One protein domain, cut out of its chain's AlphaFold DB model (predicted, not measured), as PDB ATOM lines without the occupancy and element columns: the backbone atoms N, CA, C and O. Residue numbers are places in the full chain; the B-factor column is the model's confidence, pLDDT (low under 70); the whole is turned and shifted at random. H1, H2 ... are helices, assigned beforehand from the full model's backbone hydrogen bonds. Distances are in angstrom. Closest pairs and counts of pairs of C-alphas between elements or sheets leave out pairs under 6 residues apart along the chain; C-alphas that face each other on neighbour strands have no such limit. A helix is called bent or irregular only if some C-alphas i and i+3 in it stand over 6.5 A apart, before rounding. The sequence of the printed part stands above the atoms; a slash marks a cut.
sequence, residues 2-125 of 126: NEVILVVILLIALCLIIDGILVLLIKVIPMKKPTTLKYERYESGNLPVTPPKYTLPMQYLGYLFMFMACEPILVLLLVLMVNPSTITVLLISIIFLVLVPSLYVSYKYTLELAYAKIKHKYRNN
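Overview. This is residues 2 to 125 of the 126 residues of a protein of Archaeoglobus profundus (UniProt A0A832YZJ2). Bent H3 and long H4 fold back on each other as a helical hairpin; H1 stands free of it, joined through an open loop with short H2. The printed part has 124 residues with four named helices, H1 to H4, and no named strand: all helix, extended, with a radius of gyration of the C-alphas of 24.5 A, spanning 66 by 58 by 17 A.

Along the chain. H1, residues 2 to 28, 38.7 A, begins at C-alpha 2 (31.424, 106.834, 220.972). H2 is residues 36 to 39. H3, residues 61 to 81, one helix by its hydrogen bonds, is bent, with C-alphas 69 and 72 6.7 A apart; its arms are H3a, 61 to 69, and H3b, 72 to 81. H4, residues 86 to 123, 55.8 A, ends at C-alpha 123 (-19.629, 91.882, 185.419); it is only just irregular, with C-alphas 114 and 117 6.9 A apart.

Arrangement. H3a touches H4, closest C-alphas Gly 62 and Thr 110, 4.8 A, opposite ways. H1 is apart from H4. In H4, 31 of 34 O i to N i+4 pairs are within hydrogen-bond range.

Size, cuts and confidence. The printed part has no cut. H2 to H3 is a long link. Residues 53 to 57 and 117 to 125 have pLDDT under 70.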
ATOM      1  N   ASN A   2      32.009 107.064 219.640       81.38
ATOM      2  CA  ASN A   2      31.424 106.834 220.972       81.38
ATOM      3  C   ASN A   2      30.326 107.843 221.358       81.38
ATOM      4  O   ASN A   2      29.283 107.423 221.841       81.38
ATOM      5  N   GLU A   3      30.506 109.136 221.065       89.00
ATOM      6  CA  GLU A   3      29.501 110.178 221.359       89.00
ATOM      7  C   GLU A   3      28.174 109.956 220.619       89.00
ATOM      8  O   GLU A   3      27.100 110.065 221.198       89.00
ATOM      9  N   VAL A   4      28.229 109.578 219.337       89.62
ATOM     10  CA  VAL A   4      27.021 109.328 218.531       89.62
ATOM     11  C   VAL A   4      26.261 108.116 219.067       89.62
ATOM     12  O   VAL A   4      25.044 108.168 219.216       89.62
ATOM     13  N   ILE A   5      26.979 107.043 219.404       92.62
ATOM     14  CA  ILE A   5      26.384 105.838 219.994       92.62
ATOM     15  C   ILE A   5      25.745 106.169 221.349       92.62
ATOM     16  O   ILE A   5      24.619 105.748 221.608       92.62
ATOM     17  N   LEU A   6      26.418 106.967 222.181       94.00
ATOM     18  CA  LEU A   6      25.899 107.419 223.471       94.00
ATOM     19  C   LEU A   6      24.598 108.221 223.309       94.00
ATOM     20  O   LEU A   6      23.618 107.935 223.992       94.00
ATOM     21  N   VAL A   7      24.569 109.183 222.381       92.31
ATOM     22  CA  VAL A   7      23.380 110.002 222.096       92.31
ATOM     23  C   VAL A   7      22.214 109.132 221.627       92.31
ATOM     24  O   VAL A   7      21.095 109.306 222.101       92.31
ATOM     25  N   VAL A   8      22.467 108.161 220.744       92.81
ATOM     26  CA  VAL A   8      21.431 107.237 220.255       92.81
ATOM     27  C   VAL A   8      20.875 106.378 221.391       92.81
ATOM     28  O   VAL A   8      19.658 106.260 221.525       92.81
ATOM     29  N   ILE A   9      21.737 105.815 222.242       94.88
ATOM     30  CA  ILE A   9      21.312 105.007 223.394       94.88
ATOM     31  C   ILE A   9      20.479 105.846 224.366       94.88
ATOM     32  O   ILE A   9      19.426 105.397 224.817       94.88
ATOM     33  N   LEU A  10      20.920 107.070 224.665       95.19
ATOM     34  CA  LEU A  10      20.208 107.976 225.563       95.19
ATOM     35  C   LEU A  10      18.832 108.348 225.006       95.19
ATOM     36  O   LEU A  10      17.855 108.352 225.751       95.19
ATOM     37  N   LEU A  11      18.738 108.610 223.701       94.75
ATOM     38  CA  LEU A  11      17.478 108.929 223.038       94.75
ATOM     39  C   LEU A  11      16.495 107.753 223.097       94.75
ATOM     40  O   LEU A  11      15.342 107.940 223.478       94.75
ATOM     41  N   ILE A  12      16.959 106.534 222.803       95.94
ATOM     42  CA  ILE A  12      16.137 105.318 222.907       95.94
ATOM     43  C   ILE A  12      15.659 105.116 224.348       95.94
ATOM     44  O   ILE A  12      14.474 104.871 224.576       95.94
ATOM     45  N   ALA A  13      16.558 105.247 225.327       96.44
ATOM     46  CA  ALA A  13      16.212 105.107 226.737       96.44
ATOM     47  C   ALA A  13      15.153 106.134 227.163       96.44
ATOM     48  O   ALA A  13      14.182 105.777 227.824       96.44
ATOM     49  N   LEU A  14      15.300 107.392 226.740       96.94
ATOM     50  CA  LEU A  14      14.346 108.459 227.028       96.94
ATOM     51  C   LEU A  14      12.965 108.175 226.418       96.94
ATOM     52  O   LEU A  14      11.964 108.312 227.121       96.94
ATOM     53  N   CYS A  15      12.897 107.720 225.162       96.56
ATOM     54  CA  CYS A  15      11.637 107.317 224.530       96.56
ATOM     55  C   CYS A  15      10.941 106.197 225.316       96.56
ATOM     56  O   CYS A  15       9.766 106.323 225.656       96.56
ATOM     57  N   LEU A  16      11.677 105.143 225.686       97.12
ATOM     58  CA  LEU A  16      11.123 104.017 226.442       97.12
ATOM     59  C   LEU A  16      10.641 104.421 227.840       97.12
ATOM     60  O   LEU A  16       9.617 103.923 228.307       97.12
ATOM     61  N   ILE A  17      11.359 105.327 228.510       97.69
ATOM     62  CA  ILE A  17      10.953 105.854 229.817       97.69
ATOM     63  C   ILE A  17       9.642 106.632 229.688       97.69
ATOM     64  O   ILE A  17       8.728 106.410 230.482       97.69
ATOM     65  N   ILE A  18       9.527 107.515 228.692       97.12
ATOM     66  CA  ILE A  18       8.310 108.303 228.463       97.12
ATOM     67  C   ILE A  18       7.123 107.387 228.157       97.12
ATOM     68  O   ILE A  18       6.073 107.534 228.785       97.12
ATOM     69  N   ASP A  19       7.296 106.410 227.266       95.50
ATOM     70  CA  ASP A  19       6.248 105.443 226.927       95.50
ATOM     71  C   ASP A  19       5.822 104.629 228.155       95.50
ATOM     72  O   ASP A  19       4.629 104.462 228.422       95.50
ATOM     73  N   GLY A  20       6.790 104.175 228.957       96.62
ATOM     74  CA  GLY A  20       6.532 103.449 230.198       96.62
ATOM     75  C   GLY A  20       5.742 104.278 231.212       96.62
ATOM     76  O   GLY A  20       4.756 103.792 231.774       96.62
ATOM     77  N   ILE A  21       6.127 105.543 231.410       97.00
ATOM     78  CA  ILE A  21       5.404 106.484 232.274       97.00
ATOM     79  C   ILE A  21       3.982 106.694 231.745       97.00
ATOM     80  O   ILE A  21       3.029 106.617 232.517       97.00
ATOM     81  N   LEU A  22       3.810 106.904 230.439       96.19
ATOM     82  CA  LEU A  22       2.507 107.144 229.824       96.19
ATOM     83  C   LEU A  22       1.570 105.938 229.981       96.19
ATOM     84  O   LEU A  22       0.419 106.097 230.391       96.19
ATOM     85  N   VAL A  23       2.069 104.720 229.752       95.94
ATOM     86  CA  VAL A  23       1.312 103.480 229.985       95.94
ATOM     87  C   VAL A  23       0.918 103.338 231.458       95.94
ATOM     88  O   VAL A  23      -0.219 102.961 231.761       95.94
ATOM     89  N   LEU A  24       1.821 103.667 232.386       95.44
ATOM     90  CA  LEU A  24       1.541 103.628 233.822       95.44
ATOM     91  C   LEU A  24       0.448 104.635 234.202       95.44
ATOM     92  O   LEU A  24      -0.520 104.265 234.870       95.44
ATOM     93  N   LEU A  25       0.546 105.876 233.722       94.12
ATOM     94  CA  LEU A  25      -0.443 106.926 233.969       94.12
ATOM     95  C   LEU A  25      -1.829 106.538 233.429       94.12
ATOM     96  O   LEU A  25      -2.819 106.649 234.155       94.12
ATOM     97  N   ILE A  26      -1.905 105.994 232.206       92.31
ATOM     98  CA  ILE A  26      -3.157 105.485 231.611       92.31
ATOM     99  C   ILE A  26      -3.756 104.345 232.446       92.31
ATOM    100  O   ILE A  26      -4.973 104.148 232.463       92.31
ATOM    101  N   LYS A  27      -2.933 103.564 233.146       89.44
ATOM    102  CA  LYS A  27      -3.425 102.462 233.975       89.44
ATOM    103  C   LYS A  27      -3.932 102.927 235.342       89.44
ATOM    104  O   LYS A  27      -4.901 102.340 235.820       89.44
ATOM    105  N   VAL A  28      -3.299 103.940 235.940       92.56
ATOM    106  CA  VAL A  28      -3.538 104.375 237.331       92.56
ATOM    107  C   VAL A  28      -4.580 105.490 237.447       92.56
ATOM    108  O   VAL A  28      -5.418 105.438 238.342       92.56
ATOM    109  N   ILE A  29      -4.554 106.490 236.564       91.00
ATOM    110  CA  ILE A  29      -5.374 107.705 236.705       91.00
ATOM    111  C   ILE A  29      -6.871 107.497 236.398       91.00
ATOM    112  O   ILE A  29      -7.703 108.022 237.142       91.00
ATOM    113  N   PRO A  30      -7.281 106.811 235.310       89.12
ATOM    114  CA  PRO A  30      -8.674 106.866 234.888       89.12
ATOM    115  C   PRO A  30      -9.575 105.982 235.751       89.12
ATOM    116  O   PRO A  30      -9.329 104.789 235.941       89.12
ATOM    117  N   MET A  31     -10.703 106.549 236.180       81.12
ATOM    118  CA  MET A  31     -11.753 105.798 236.860       81.12
ATOM    119  C   MET A  31     -12.488 104.901 235.859       81.12
ATOM    120  O   MET A  31     -13.342 105.345 235.087       81.12
ATOM    121  N   LYS A  32     -12.148 103.612 235.855       81.75
ATOM    122  CA  LYS A  32     -12.774 102.626 234.970       81.75
ATOM    123  C   LYS A  32     -14.130 102.213 235.548       81.75
ATOM    124  O   LYS A  32     -14.200 101.687 236.651       81.75
ATOM    125  N   LYS A  33     -15.207 102.416 234.781       85.62
ATOM    126  CA  LYS A  33     -16.546 101.851 235.050       85.62
ATOM    127  C   LYS A  33     -16.845 100.749 234.028       85.62
ATOM    128  O   LYS A  33     -17.560 101.034 233.055       85.62
ATOM    129  N   PRO A  34     -16.228  99.561 234.174       85.62
ATOM    130  CA  PRO A  34     -16.401  98.465 233.233       85.62
ATOM    131  C   PRO A  34     -17.851  97.980 233.235       85.62
ATOM    132  O   PRO A  34     -18.424  97.714 234.286       85.62
ATOM    133  N   THR A  35     -18.443  97.866 232.052       86.81
ATOM    134  CA  THR A  35     -19.713  97.162 231.833       86.81
ATOM    135  C   THR A  35     -19.493  96.170 230.700       86.81
ATOM    136  O   THR A  35     -18.642  96.408 229.844       86.81
ATOM    137  N   THR A  36     -20.242  95.069 230.674       84.69
ATOM    138  CA  THR A  36     -20.118  94.043 229.621       84.69
ATOM    139  C   THR A  36     -20.236  94.662 228.225       84.69
ATOM    140  O   THR A  36     -19.362  94.465 227.390       84.69
ATOM    141  N   LEU A  37     -21.211  95.557 228.030       83.44
ATOM    142  CA  LEU A  37     -21.424  96.294 226.778       83.44
ATOM    143  C   LEU A  37     -20.254  97.196 226.347       83.44
ATOM    144  O   LEU A  37     -20.120  97.473 225.164       83.44
ATOM    145  N   LYS A  38     -19.414  97.676 227.274       83.56
ATOM    146  CA  LYS A  38     -18.243  98.512 226.935       83.56
ATOM    147  C   LYS A  38     -17.050  97.700 226.437       83.56
ATOM    148  O   LYS A  38     -16.123  98.286 225.887       83.56
ATOM    149  N   TYR A  39     -17.047  96.392 226.685       86.56
ATOM    150  CA  TYR A  39     -16.028  95.474 226.177       86.56
ATOM    151  C   TYR A  39     -16.433  94.819 224.858       86.56
ATOM    152  O   TYR A  39     -15.569  94.321 224.139       86.56
ATOM    153  N   GLU A  40     -17.726  94.841 224.541       86.00
ATOM    154  CA  GLU A  40     -18.236  94.415 223.247       86.00
ATOM    155  C   GLU A  40     -17.832  95.385 222.133       86.00
ATOM    156  O   GLU A  40     -17.506  96.555 222.357       86.00
ATOM    157  N   ARG A  41     -17.844  94.887 220.894       81.44
ATOM    158  CA  ARG A  41     -17.512  95.708 219.727       81.44
ATOM    159  C   ARG A  41     -18.582  96.761 219.485       81.44
ATOM    160  O   ARG A  41     -19.776  96.510 219.632       81.44
ATOM    161  N   TYR A  42     -18.134  97.928 219.038       83.94
ATOM    162  CA  TYR A  42     -19.040  98.962 218.576       83.94
ATOM    163  C   TYR A  42     -19.640  98.570 217.217       83.94
ATOM    164  O   TYR A  42     -18.945  98.593 216.206       83.94
ATOM    165  N   GLU A  43     -20.931  98.238 217.199       85.50
ATOM    166  CA  GLU A  43     -21.702  97.871 215.999       85.50
ATOM    167  C   GLU A  43     -22.827  98.895 215.757       85.50
ATOM    168  O   GLU A  43     -24.016  98.572 215.757       85.50
ATOM    169  N   SER A  44     -22.459 100.179 215.633       84.38
ATOM    170  CA  SER A  44     -23.389 101.295 215.364       84.38
ATOM    171  C   SER A  44     -24.576 101.397 216.342       84.38
ATOM    172  O   SER A  44     -25.657 101.846 215.972       84.38
ATOM    173  N   GLY A  45     -24.375 100.994 217.600       83.25
ATOM    174  CA  GLY A  45     -25.404 101.013 218.647       83.25
ATOM    175  C   GLY A  45     -26.251  99.740 218.749       83.25
ATOM    176  O   GLY A  45     -27.072  99.648 219.659       83.25
ATOM    177  N   ASN A  46     -26.041  98.754 217.873       85.38
ATOM    178  CA  ASN A  46     -26.642  97.430 218.001       85.38
ATOM    179  C   ASN A  46     -25.708  96.469 218.757       85.38
ATOM    180  O   ASN A  46     -24.502  96.699 218.855       85.38
ATOM    181  N   LEU A  47     -26.259  95.377 219.287       84.56
ATOM    182  CA  LEU A  47     -25.445  94.310 219.869       84.56
ATOM    183  C   LEU A  47     -24.711  93.545 218.752       84.56
ATOM    184  O   LEU A  47     -25.312  93.283 217.705       84.56
ATOM    185  N   PRO A  48     -23.442  93.153 218.950       82.56
ATOM    186  CA  PRO A  48     -22.725  92.334 217.981       82.56
ATOM    187  C   PRO A  48     -23.363  90.943 217.880       82.56
ATOM    188  O   PRO A  48     -23.283  90.138 218.802       82.56
ATOM    189  N   VAL A  49     -24.009  90.653 216.746       81.44
ATOM    190  CA  VAL A  49     -24.721  89.376 216.522       81.44
ATOM    191  C   VAL A  49     -23.841  88.336 215.829       81.44
ATOM    192  O   VAL A  49     -24.041  87.134 215.984       81.44
ATOM    193  N   THR A  50     -22.864  88.780 215.036       78.31
ATOM    194  CA  THR A  50     -22.077  87.895 214.166       78.31
ATOM    195  C   THR A  50     -20.577  88.084 214.367       78.31
ATOM    196  O   THR A  50     -20.128  89.195 214.663       78.31
ATOM    197  N   PRO A  51     -19.772  87.014 214.212       77.25
ATOM    198  CA  PRO A  51     -18.324  87.153 214.168       77.25
ATOM    199  C   PRO A  51     -17.931  88.075 213.003       77.25
ATOM    200  O   PRO A  51     -18.617  88.116 211.977       77.25
ATOM    201  N   PRO A  52     -16.830  88.827 213.148       72.44
ATOM    202  CA  PRO A  52     -16.485  89.863 212.195       72.44
ATOM    203  C   PRO A  52     -16.143  89.215 210.853       72.44
ATOM    204  O   PRO A  52     -15.512  88.158 210.790       72.44
ATOM    205  N   LYS A  53     -16.549  89.850 209.752       69.06
ATOM    206  CA  LYS A  53     -16.165  89.386 208.416       69.06
ATOM    207  C   LYS A  53     -14.667  89.640 208.223       69.06
ATOM    208  O   LYS A  53     -14.250  90.773 208.020       69.06
ATOM    209  N   TYR A  54     -13.862  88.577 208.270       60.47
ATOM    210  CA  TYR A  54     -12.390  88.631 208.187       60.47
ATOM    211  C   TYR A  54     -11.829  88.940 206.795       60.47
ATOM    212  O   TYR A  54     -10.617  89.047 206.615       60.47
ATOM    213  N   THR A  55     -12.676  89.089 205.780       58.84
ATOM    214  CA  THR A  55     -12.211  89.461 204.448       58.84
ATOM    215  C   THR A  55     -12.043  90.975 204.388       58.84
ATOM    216  O   THR A  55     -12.929  91.665 203.886       58.84
ATOM    217  N   LEU A  56     -10.924  91.502 204.886       58.25
ATOM    218  CA  LEU A  56     -10.442  92.808 204.443       58.25
ATOM    219  C   LEU A  56      -9.792  92.604 203.069       58.25
ATOM    220  O   LEU A  56      -8.658  92.128 203.005       58.25
ATOM    221  N   PRO A  57     -10.452  92.925 201.939       62.53
ATOM    222  CA  PRO A  57      -9.689  93.158 200.729       62.53
ATOM    223  C   PRO A  57      -8.786  94.360 201.016       62.53
ATOM    224  O   PRO A  57      -9.275  95.483 201.099       62.53
ATOM    225  N   MET A  58      -7.483  94.140 201.198       70.44
ATOM    226  CA  MET A  58      -6.525  95.241 201.262       70.44
ATOM    227  C   MET A  58      -6.416  95.873 199.872       70.44
ATOM    228  O   MET A  58      -5.478  95.621 199.123       70.44
ATOM    229  N   GLN A  59      -7.392  96.712 199.522       76.25
ATOM    230  CA  GLN A  59      -7.380  97.526 198.304       76.25
ATOM    231  C   GLN A  59      -6.137  98.424 198.246       76.25
ATOM    232  O   GLN A  59      -5.711  98.813 197.166       76.25
ATOM    233  N   TYR A  60      -5.521  98.692 199.403       80.62
ATOM    234  CA  TYR A  60      -4.352  99.551 199.536       80.62
ATOM    235  C   TYR A  60      -2.999  98.827 199.525       80.62
ATOM    236  O   TYR A  60      -1.963  99.462 199.701       80.62
ATOM    237  N   LEU A  61      -2.979  97.515 199.284       85.88
ATOM    238  CA  LEU A  61      -1.748  96.725 199.336       85.88
ATOM    239  C   LEU A  61      -0.718  97.155 198.274       85.88
ATOM    240  O   LEU A  61       0.474  97.200 198.560       85.88
ATOM    241  N   GLY A  62      -1.159  97.557 197.078       87.25
ATOM    242  CA  GLY A  62      -0.244  98.111 196.071       87.25
ATOM    243  C   GLY A  62       0.359  99.461 196.484       87.25
ATOM    244  O   GLY A  62       1.537  99.705 196.234       87.25
ATOM    245  N   TYR A  63      -0.392 100.301 197.210       89.75
ATOM    246  CA  TYR A  63       0.127 101.578 197.714       89.75
ATOM    247  C   TYR A  63       1.166 101.351 198.815       89.75
ATOM    248  O   TYR A  63       2.155 102.076 198.874       89.75
ATOM    249  N   LEU A  64       0.981 100.315 199.638       90.50
ATOM    250  CA  LEU A  64       1.972  99.895 200.625       90.50
ATOM    251  C   LEU A  64       3.288  99.478 199.951       90.50
ATOM    252  O   LEU A  64       4.353  99.926 200.368       90.50
ATOM    253  N   PHE A  65       3.238  98.685 198.876       89.62
ATOM    254  CA  PHE A  65       4.448  98.325 198.127       89.62
ATOM    255  C   PHE A  65       5.116  99.523 197.456       89.62
ATOM    256  O   PHE A  65       6.338  99.644 197.511       89.62
ATOM    257  N   MET A  66       4.332 100.431 196.869       91.19
ATOM    258  CA  MET A  66       4.857 101.674 196.301       91.19
ATOM    259  C   MET A  66       5.581 102.511 197.367       91.19
ATOM    260  O   MET A  66       6.666 103.028 197.110       91.19
ATOM    261  N   PHE A  67       5.009 102.613 198.570       91.69
ATOM    262  CA  PHE A  67       5.626 103.305 199.700       91.69
ATOM    263  C   PHE A  67       6.937 102.635 200.136       91.69
ATOM    264  O   PHE A  67       7.967 103.305 200.174       91.69
ATOM    265  N   MET A  68       6.927 101.318 200.375       92.75
ATOM    266  CA  MET A  68       8.122 100.572 200.798       92.75
ATOM    267  C   MET A  68       9.253 100.616 199.761       92.75
ATOM    268  O   MET A  68      10.422 100.596 200.126       92.75
ATOM    269  N   ALA A  69       8.929 100.697 198.467       90.81
ATOM    270  CA  ALA A  69       9.929 100.867 197.414       90.81
ATOM    271  C   ALA A  69      10.508 102.295 197.367       90.81
ATOM    272  O   ALA A  69      11.681 102.476 197.042       90.81
ATOM    273  N   CYS A  70       9.699 103.310 197.683       92.50
ATOM    274  CA  CYS A  70      10.104 104.718 197.657       92.50
ATOM    275  C   CYS A  70      10.946 105.113 198.883       92.50
ATOM    276  O   CYS A  70      11.906 105.872 198.758       92.50
ATOM    277  N   GLU A  71      10.620 104.572 200.058       92.44
ATOM    278  CA  GLU A  71      11.282 104.871 201.333       92.44
ATOM    279  C   GLU A  71      12.826 104.812 201.282       92.44
ATOM    280  O   GLU A  71      13.457 105.829 201.587       92.44
ATOM    281  N   PRO A  72      13.481 103.715 200.853       90.69
ATOM    282  CA  PRO A  72      14.944 103.650 200.832       90.69
ATOM    283  C   PRO A  72      15.571 104.663 199.867       90.69
ATOM    284  O   PRO A  72      16.676 105.148 200.113       90.69
ATOM    285  N   ILE A  73      14.870 105.027 198.788       91.50
ATOM    286  CA  ILE A  73      15.339 106.034 197.829       91.50
ATOM    287  C   ILE A  73      15.344 107.418 198.488       91.50
ATOM    288  O   ILE A  73      16.306 108.169 198.330       91.50
ATOM    289  N   LEU A  74      14.308 107.739 199.269       90.56
ATOM    290  CA  LEU A  74      14.252 108.981 200.042       90.56
ATOM    291  C   LEU A  74      15.351 109.035 201.109       90.56
ATOM    292  O   LEU A  74      15.986 110.074 201.270       90.56
ATOM    293  N   VAL A  75      15.629 107.919 201.790       91.19
ATOM    294  CA  VAL A  75      16.740 107.832 202.752       91.19
ATOM    295  C   VAL A  75      18.081 108.093 202.062       91.19
ATOM    296  O   VAL A  75      18.866 108.909 202.544       91.19
ATOM    297  N   LEU A  76      18.338 107.464 200.909       88.12
ATOM    298  CA  LEU A  76      19.553 107.708 200.124       88.12
ATOM    299  C   LEU A  76      19.673 109.176 199.706       88.12
ATOM    300  O   LEU A  76      20.755 109.753 199.800       88.12
ATOM    301  N   LEU A  77      18.569 109.793 199.289       88.75
ATOM    302  CA  LEU A  77      18.537 111.204 198.917       88.75
ATOM    303  C   LEU A  77      18.922 112.099 200.101       88.75
ATOM    304  O   LEU A  77      19.785 112.963 199.951       88.75
ATOM    305  N   LEU A  78      18.351 111.853 201.283       89.06
ATOM    306  CA  LEU A  78      18.684 112.594 202.503       89.06
ATOM    307  C   LEU A  78      20.160 112.437 202.884       89.06
ATOM    308  O   LEU A  78      20.806 113.423 203.228       89.06
ATOM    309  N   VAL A  79      20.720 111.229 202.769       89.00
ATOM    310  CA  VAL A  79      22.144 110.976 203.048       89.00
ATOM    311  C   VAL A  79      23.049 111.714 202.056       89.00
ATOM    312  O   VAL A  79      24.032 112.331 202.463       89.00
ATOM    313  N   LEU A  80      22.708 111.708 200.764       88.31
ATOM    314  CA  LEU A  80      23.473 112.408 199.724       88.31
ATOM    315  C   LEU A  80      23.434 113.937 199.875       88.31
ATOM    316  O   LEU A  80      24.354 114.618 199.418       88.31
ATOM    317  N   MET A  81      22.400 114.476 200.526       86.56
ATOM    318  CA  MET A  81      22.279 115.906 200.816       86.56
ATOM    319  C   MET A  81      23.182 116.389 201.955       86.56
ATOM    320  O   MET A  81      23.453 117.585 202.023       86.56
ATOM    321  N   VAL A  82      23.681 115.499 202.824       89.44
ATOM    322  CA  VAL A  82      24.501 115.889 203.988       89.44
ATOM    323  C   VAL A  82      25.801 116.588 203.570       89.44
ATOM    324  O   VAL A  82      26.215 117.534 204.230       89.44
ATOM    325  N   ASN A  83      26.428 116.158 202.469       85.75
ATOM    326  CA  ASN A  83      27.658 116.756 201.939       85.75
ATOM    327  C   ASN A  83      27.537 116.982 200.421       85.75
ATOM    328  O   ASN A  83      27.872 116.089 199.634       85.75
ATOM    329  N   PRO A  84      27.051 118.156 199.977       84.06
ATOM    330  CA  PRO A  84      26.846 118.420 198.563       84.06
ATOM    331  C   PRO A  84      28.182 118.599 197.825       84.06
ATOM    332  O   PRO A  84      29.004 119.446 198.163       84.06
ATOM    333  N   SER A  85      28.375 117.810 196.773       91.12
ATOM    334  CA  SER A  85      29.438 117.933 195.779       91.12
ATOM    335  C   SER A  85      28.817 117.927 194.381       91.12
ATOM    336  O   SER A  85      27.649 117.579 194.204       91.12
ATOM    337  N   THR A  86      29.588 118.273 193.353       89.31
ATOM    338  CA  THR A  86      29.111 118.239 191.958       89.31
ATOM    339  C   THR A  86      28.589 116.853 191.557       89.31
ATOM    340  O   THR A  86      27.572 116.745 190.874       89.31
ATOM    341  N   ILE A  87      29.234 115.790 192.047       89.50
ATOM    342  CA  ILE A  87      28.836 114.397 191.809       89.50
ATOM    343  C   ILE A  87      27.531 114.060 192.541       89.50
ATOM    344  O   ILE A  87      26.672 113.400 191.960       89.50
ATOM    345  N   THR A  88      27.337 114.519 193.785       89.94
ATOM    346  CA  THR A  88      26.086 114.228 194.510       89.94
ATOM    347  C   THR A  88      24.899 114.959 193.892       89.94
ATOM    348  O   THR A  88      23.833 114.366 193.778       89.94
ATOM    349  N   VAL A  89      25.079 116.191 193.402       89.31
ATOM    350  CA  VAL A  89      24.030 116.928 192.671       89.31
ATOM    351  C   VAL A  89      23.635 116.199 191.381       89.31
ATOM    352  O   VAL A  89      22.443 116.051 191.096       89.31
ATOM    353  N   LEU A  90      24.616 115.690 190.627       92.00
ATOM    354  CA  LEU A  90      24.360 114.873 189.438       92.00
ATOM    355  C   LEU A  90      23.582 113.598 189.799       92.00
ATOM    356  O   LEU A  90      22.581 113.281 189.158       92.00
ATOM    357  N   LEU A  91      24.006 112.894 190.852       90.88
ATOM    358  CA  LEU A  91      23.378 111.653 191.303       90.88
ATOM    359  C   LEU A  91      21.936 111.878 191.783       90.88
ATOM    360  O   LEU A  91      21.041 111.136 191.388       90.88
ATOM    361  N   ILE A  92      21.690 112.931 192.567       91.31
ATOM    362  CA  ILE A  92      20.345 113.339 193.000       91.31
ATOM    363  C   ILE A  92      19.459 113.631 191.782       91.31
ATOM    364  O   ILE A  92      18.315 113.180 191.735       91.31
ATOM    365  N   SER A  93      19.985 114.323 190.769       90.88
ATOM    366  CA  SER A  93      19.234 114.627 189.542       90.88
ATOM    367  C   SER A  93      18.843 113.356 188.780       90.88
ATOM    368  O   SER A  93      17.703 113.233 188.335       90.88
ATOM    369  N   ILE A  94      19.750 112.377 188.685       92.19
ATOM    370  CA  ILE A  94      19.473 111.065 188.075       92.19
ATOM    371  C   ILE A  94      18.414 110.304 188.883       92.19
ATOM    372  O   ILE A  94      17.493 109.729 188.303       92.19
ATOM    373  N   ILE A  95      18.504 110.331 190.215       91.56
ATOM    374  CA  ILE A  95      17.518 109.696 191.097       91.56
ATOM    375  C   ILE A  95      16.131 110.303 190.866       91.56
ATOM    376  O   ILE A  95      15.180 109.555 190.663       91.56
ATOM    377  N   PHE A  96      16.002 111.632 190.823       89.94
ATOM    378  CA  PHE A  96      14.722 112.283 190.526       89.94
ATOM    379  C   PHE A  96      14.190 111.921 189.134       89.94
ATOM    380  O   PHE A  96      13.001 111.625 188.999       89.94
ATOM    381  N   LEU A  97      15.062 111.884 188.120       93.31
ATOM    382  CA  LEU A  97      14.698 111.507 186.752       93.31
ATOM    383  C   LEU A  97      14.098 110.092 186.680       93.31
ATOM    384  O   LEU A  97      13.160 109.867 185.922       93.31
ATOM    385  N   VAL A  98      14.617 109.143 187.465       91.06
ATOM    386  CA  VAL A  98      14.142 107.747 187.495       91.06
ATOM    387  C   VAL A  98      12.943 107.564 188.432       91.06
ATOM    388  O   VAL A  98      12.029 106.790 188.135       91.06
ATOM    389  N   LEU A  99      12.910 108.284 189.554       91.12
ATOM    390  CA  LEU A  99      11.876 108.144 190.578       91.12
ATOM    391  C   LEU A  99      10.502 108.586 190.064       91.12
ATOM    392  O   LEU A  99       9.520 107.872 190.256       91.12
ATOM    393  N   VAL A 100      10.423 109.732 189.385       90.25
ATOM    394  CA  VAL A 100       9.155 110.293 188.886       90.25
ATOM    395  C   VAL A 100       8.397 109.327 187.953       90.25
ATOM    396  O   VAL A 100       7.230 109.038 188.238       90.25
ATOM    397  N   PRO A 101       9.000 108.771 186.881       92.81
ATOM    398  CA  PRO A 101       8.304 107.821 186.016       92.81
ATOM    399  C   PRO A 101       7.999 106.494 186.725       92.81
ATOM    400  O   PRO A 101       6.926 105.932 186.514       92.81
ATOM    401  N   SER A 102       8.888 106.017 187.605       90.38
ATOM    402  CA  SER A 102       8.654 104.808 188.407       90.38
ATOM    403  C   SER A 102       7.418 104.947 189.306       90.38
ATOM    404  O   SER A 102       6.557 104.062 189.330       90.38
ATOM    405  N   LEU A 103       7.275 106.090 189.987       94.00
ATOM    406  CA  LEU A 103       6.116 106.395 190.825       94.00
ATOM    407  C   LEU A 103       4.833 106.499 189.999       94.00
ATOM    408  O   LEU A 103       3.813 105.940 190.394       94.00
ATOM    409  N   TYR A 104       4.882 107.157 188.840       94.44
ATOM    410  CA  TYR A 104       3.724 107.271 187.953       94.44
ATOM    411  C   TYR A 104       3.209 105.897 187.493       94.44
ATOM    412  O   TYR A 104       2.015 105.604 187.593       94.44
ATOM    413  N   VAL A 105       4.116 105.030 187.035       93.31
ATOM    414  CA  VAL A 105       3.776 103.675 186.580       93.31
ATOM    415  C   VAL A 105       3.233 102.837 187.739       93.31
ATOM    416  O   VAL A 105       2.163 102.236 187.619       93.31
ATOM    417  N   SER A 106       3.914 102.851 188.887       91.31
ATOM    418  CA  SER A 106       3.505 102.110 190.088       91.31
ATOM    419  C   SER A 106       2.136 102.554 190.609       91.31
ATOM    420  O   SER A 106       1.311 101.717 190.984       91.31
ATOM    421  N   TYR A 107       1.859 103.860 190.577       93.62
ATOM    422  CA  TYR A 107       0.562 104.424 190.939       93.62
ATOM    423  C   TYR A 107      -0.549 103.908 190.022       93.62
ATOM    424  O   TYR A 107      -1.588 103.455 190.509       93.62
ATOM    425  N   LYS A 108      -0.324 103.911 188.702       93.50
ATOM    426  CA  LYS A 108      -1.311 103.425 187.730       93.50
ATOM    427  C   LYS A 108      -1.634 101.942 187.946       93.50
ATOM    428  O   LYS A 108      -2.808 101.587 188.034       93.50
ATOM    429  N   TYR A 109      -0.614 101.093 188.095       89.31
ATOM    430  CA  TYR A 109      -0.805  99.663 188.369       89.31
ATOM    431  C   TYR A 109      -1.538  99.418 189.687       89.31
ATOM    432  O   TYR A 109      -2.436  98.583 189.767       89.31
ATOM    433  N   THR A 110      -1.186 100.173 190.724       90.12
ATOM    434  CA  THR A 110      -1.839 100.073 192.029       90.12
ATOM    435  C   THR A 110      -3.314 100.462 191.957       90.12
ATOM    436  O   THR A 110      -4.156  99.784 192.545       90.12
ATOM    437  N   LEU A 111      -3.641 101.515 191.206       89.75
ATOM    438  CA  LEU A 111      -5.018 101.938 190.975       89.75
ATOM    439  C   LEU A 111      -5.804 100.836 190.251       89.75
ATOM    440  O   LEU A 111      -6.899 100.472 190.679       89.75
ATOM    441  N   GLU A 112      -5.229 100.240 189.206       86.44
ATOM    442  CA  GLU A 112      -5.847  99.106 188.512       86.44
ATOM    443  C   GLU A 112      -6.118  97.936 189.473       86.44
ATOM    444  O   GLU A 112      -7.233  97.418 189.491       86.44
ATOM    445  N   LEU A 113      -5.163  97.573 190.335       83.44
ATOM    446  CA  LEU A 113      -5.333  96.516 191.342       83.44
ATOM    447  C   LEU A 113      -6.430  96.837 192.371       83.44
ATOM    448  O   LEU A 113      -7.233  95.962 192.707       83.44
ATOM    449  N   ALA A 114      -6.499  98.082 192.847       83.25
ATOM    450  CA  ALA A 114      -7.486  98.517 193.834       83.25
ATOM    451  C   ALA A 114      -8.926  98.417 193.297       83.25
ATOM    452  O   ALA A 114      -9.836  97.964 194.004       83.25
ATOM    453  N   TYR A 115      -9.132  98.783 192.026       80.25
ATOM    454  CA  TYR A 115     -10.453  98.813 191.388       80.25
ATOM    455  C   TYR A 115     -10.787  97.555 190.558       80.25
ATOM    456  O   TYR A 115     -11.961  97.330 190.244       80.25
ATOM    457  N   ALA A 116      -9.825  96.672 190.259       71.69
ATOM    458  CA  ALA A 116     -10.048  95.433 189.498       71.69
ATOM    459  C   ALA A 116     -11.112  94.523 190.134       71.69
ATOM    460  O   ALA A 116     -11.956  93.948 189.438       71.69
ATOM    461  N   LYS A 117     -11.131  94.442 191.471       61.38
ATOM    462  CA  LYS A 117     -12.097  93.621 192.218       61.38
ATOM    463  C   LYS A 117     -13.530  94.167 192.134       61.38
ATOM    464  O   LYS A 117     -14.482  93.388 192.143       61.38
ATOM    465  N   ILE A 118     -13.691  95.487 192.002       60.31
ATOM    466  CA  ILE A 118     -15.000  96.136 191.818       60.31
ATOM    467  C   ILE A 118     -15.540  95.806 190.423       60.31
ATOM    468  O   ILE A 118     -16.677  95.357 190.297       60.31
ATOM    469  N   LYS A 119     -14.705  95.915 189.381       58.12
ATOM    470  CA  LYS A 119     -15.096  95.616 187.994       58.12
ATOM    471  C   LYS A 119     -15.572  94.167 187.805       58.12
ATOM    472  O   LYS A 119     -16.587  93.937 187.153       58.12
ATOM    473  N   HIS A 120     -14.890  93.199 188.423       56.88
ATOM    474  CA  HIS A 120     -15.300  91.788 188.384       56.88
ATOM    475  C   HIS A 120     -16.645  91.524 189.076       56.88
ATOM    476  O   HIS A 120     -17.421  90.696 188.604       56.88
ATOM    477  N   LYS A 121     -16.951  92.237 190.168       56.22
ATOM    478  CA  LYS A 121     -18.218  92.076 190.892       56.22
ATOM    479  C   LYS A 121     -19.420  92.557 190.072       56.22
ATOM    480  O   LYS A 121     -20.459  91.911 190.120       56.22
ATOM    481  N   TYR A 122     -19.295  93.645 189.312       57.25
ATOM    482  CA  TYR A 122     -20.391  94.143 188.468       57.25
ATOM    483  C   TYR A 122     -20.588  93.325 187.184       57.25
ATOM    484  O   TYR A 122     -21.716  93.197 186.727       57.25
ATOM    485  N   ARG A 123     -19.528  92.717 186.632       59.88
ATOM    486  CA  ARG A 123     -19.629  91.882 185.419       59.88
ATOM    487  C   ARG A 123     -20.314  90.529 185.646       59.88
ATOM    488  O   ARG A 123     -20.864  89.986 184.703       59.88
ATOM    489  N   ASN A 124     -20.273  89.998 186.867       56.97
ATOM    490  CA  ASN A 124     -20.876  88.702 187.206       56.97
ATOM    491  C   ASN A 124     -22.310  88.819 187.772       56.97
ATOM    492  O   ASN A 124     -22.879  87.808 188.166       56.97
ATOM    493  N   ASN A 125     -22.860  90.036 187.876       52.00
ATOM    494  CA  ASN A 125     -24.231  90.307 188.342       52.00
ATOM    495  C   ASN A 125     -25.128  90.892 187.224       52.00
ATOM    496  O   ASN A 125     -26.194  91.428 187.518       52.00
TER     497      ASN A 125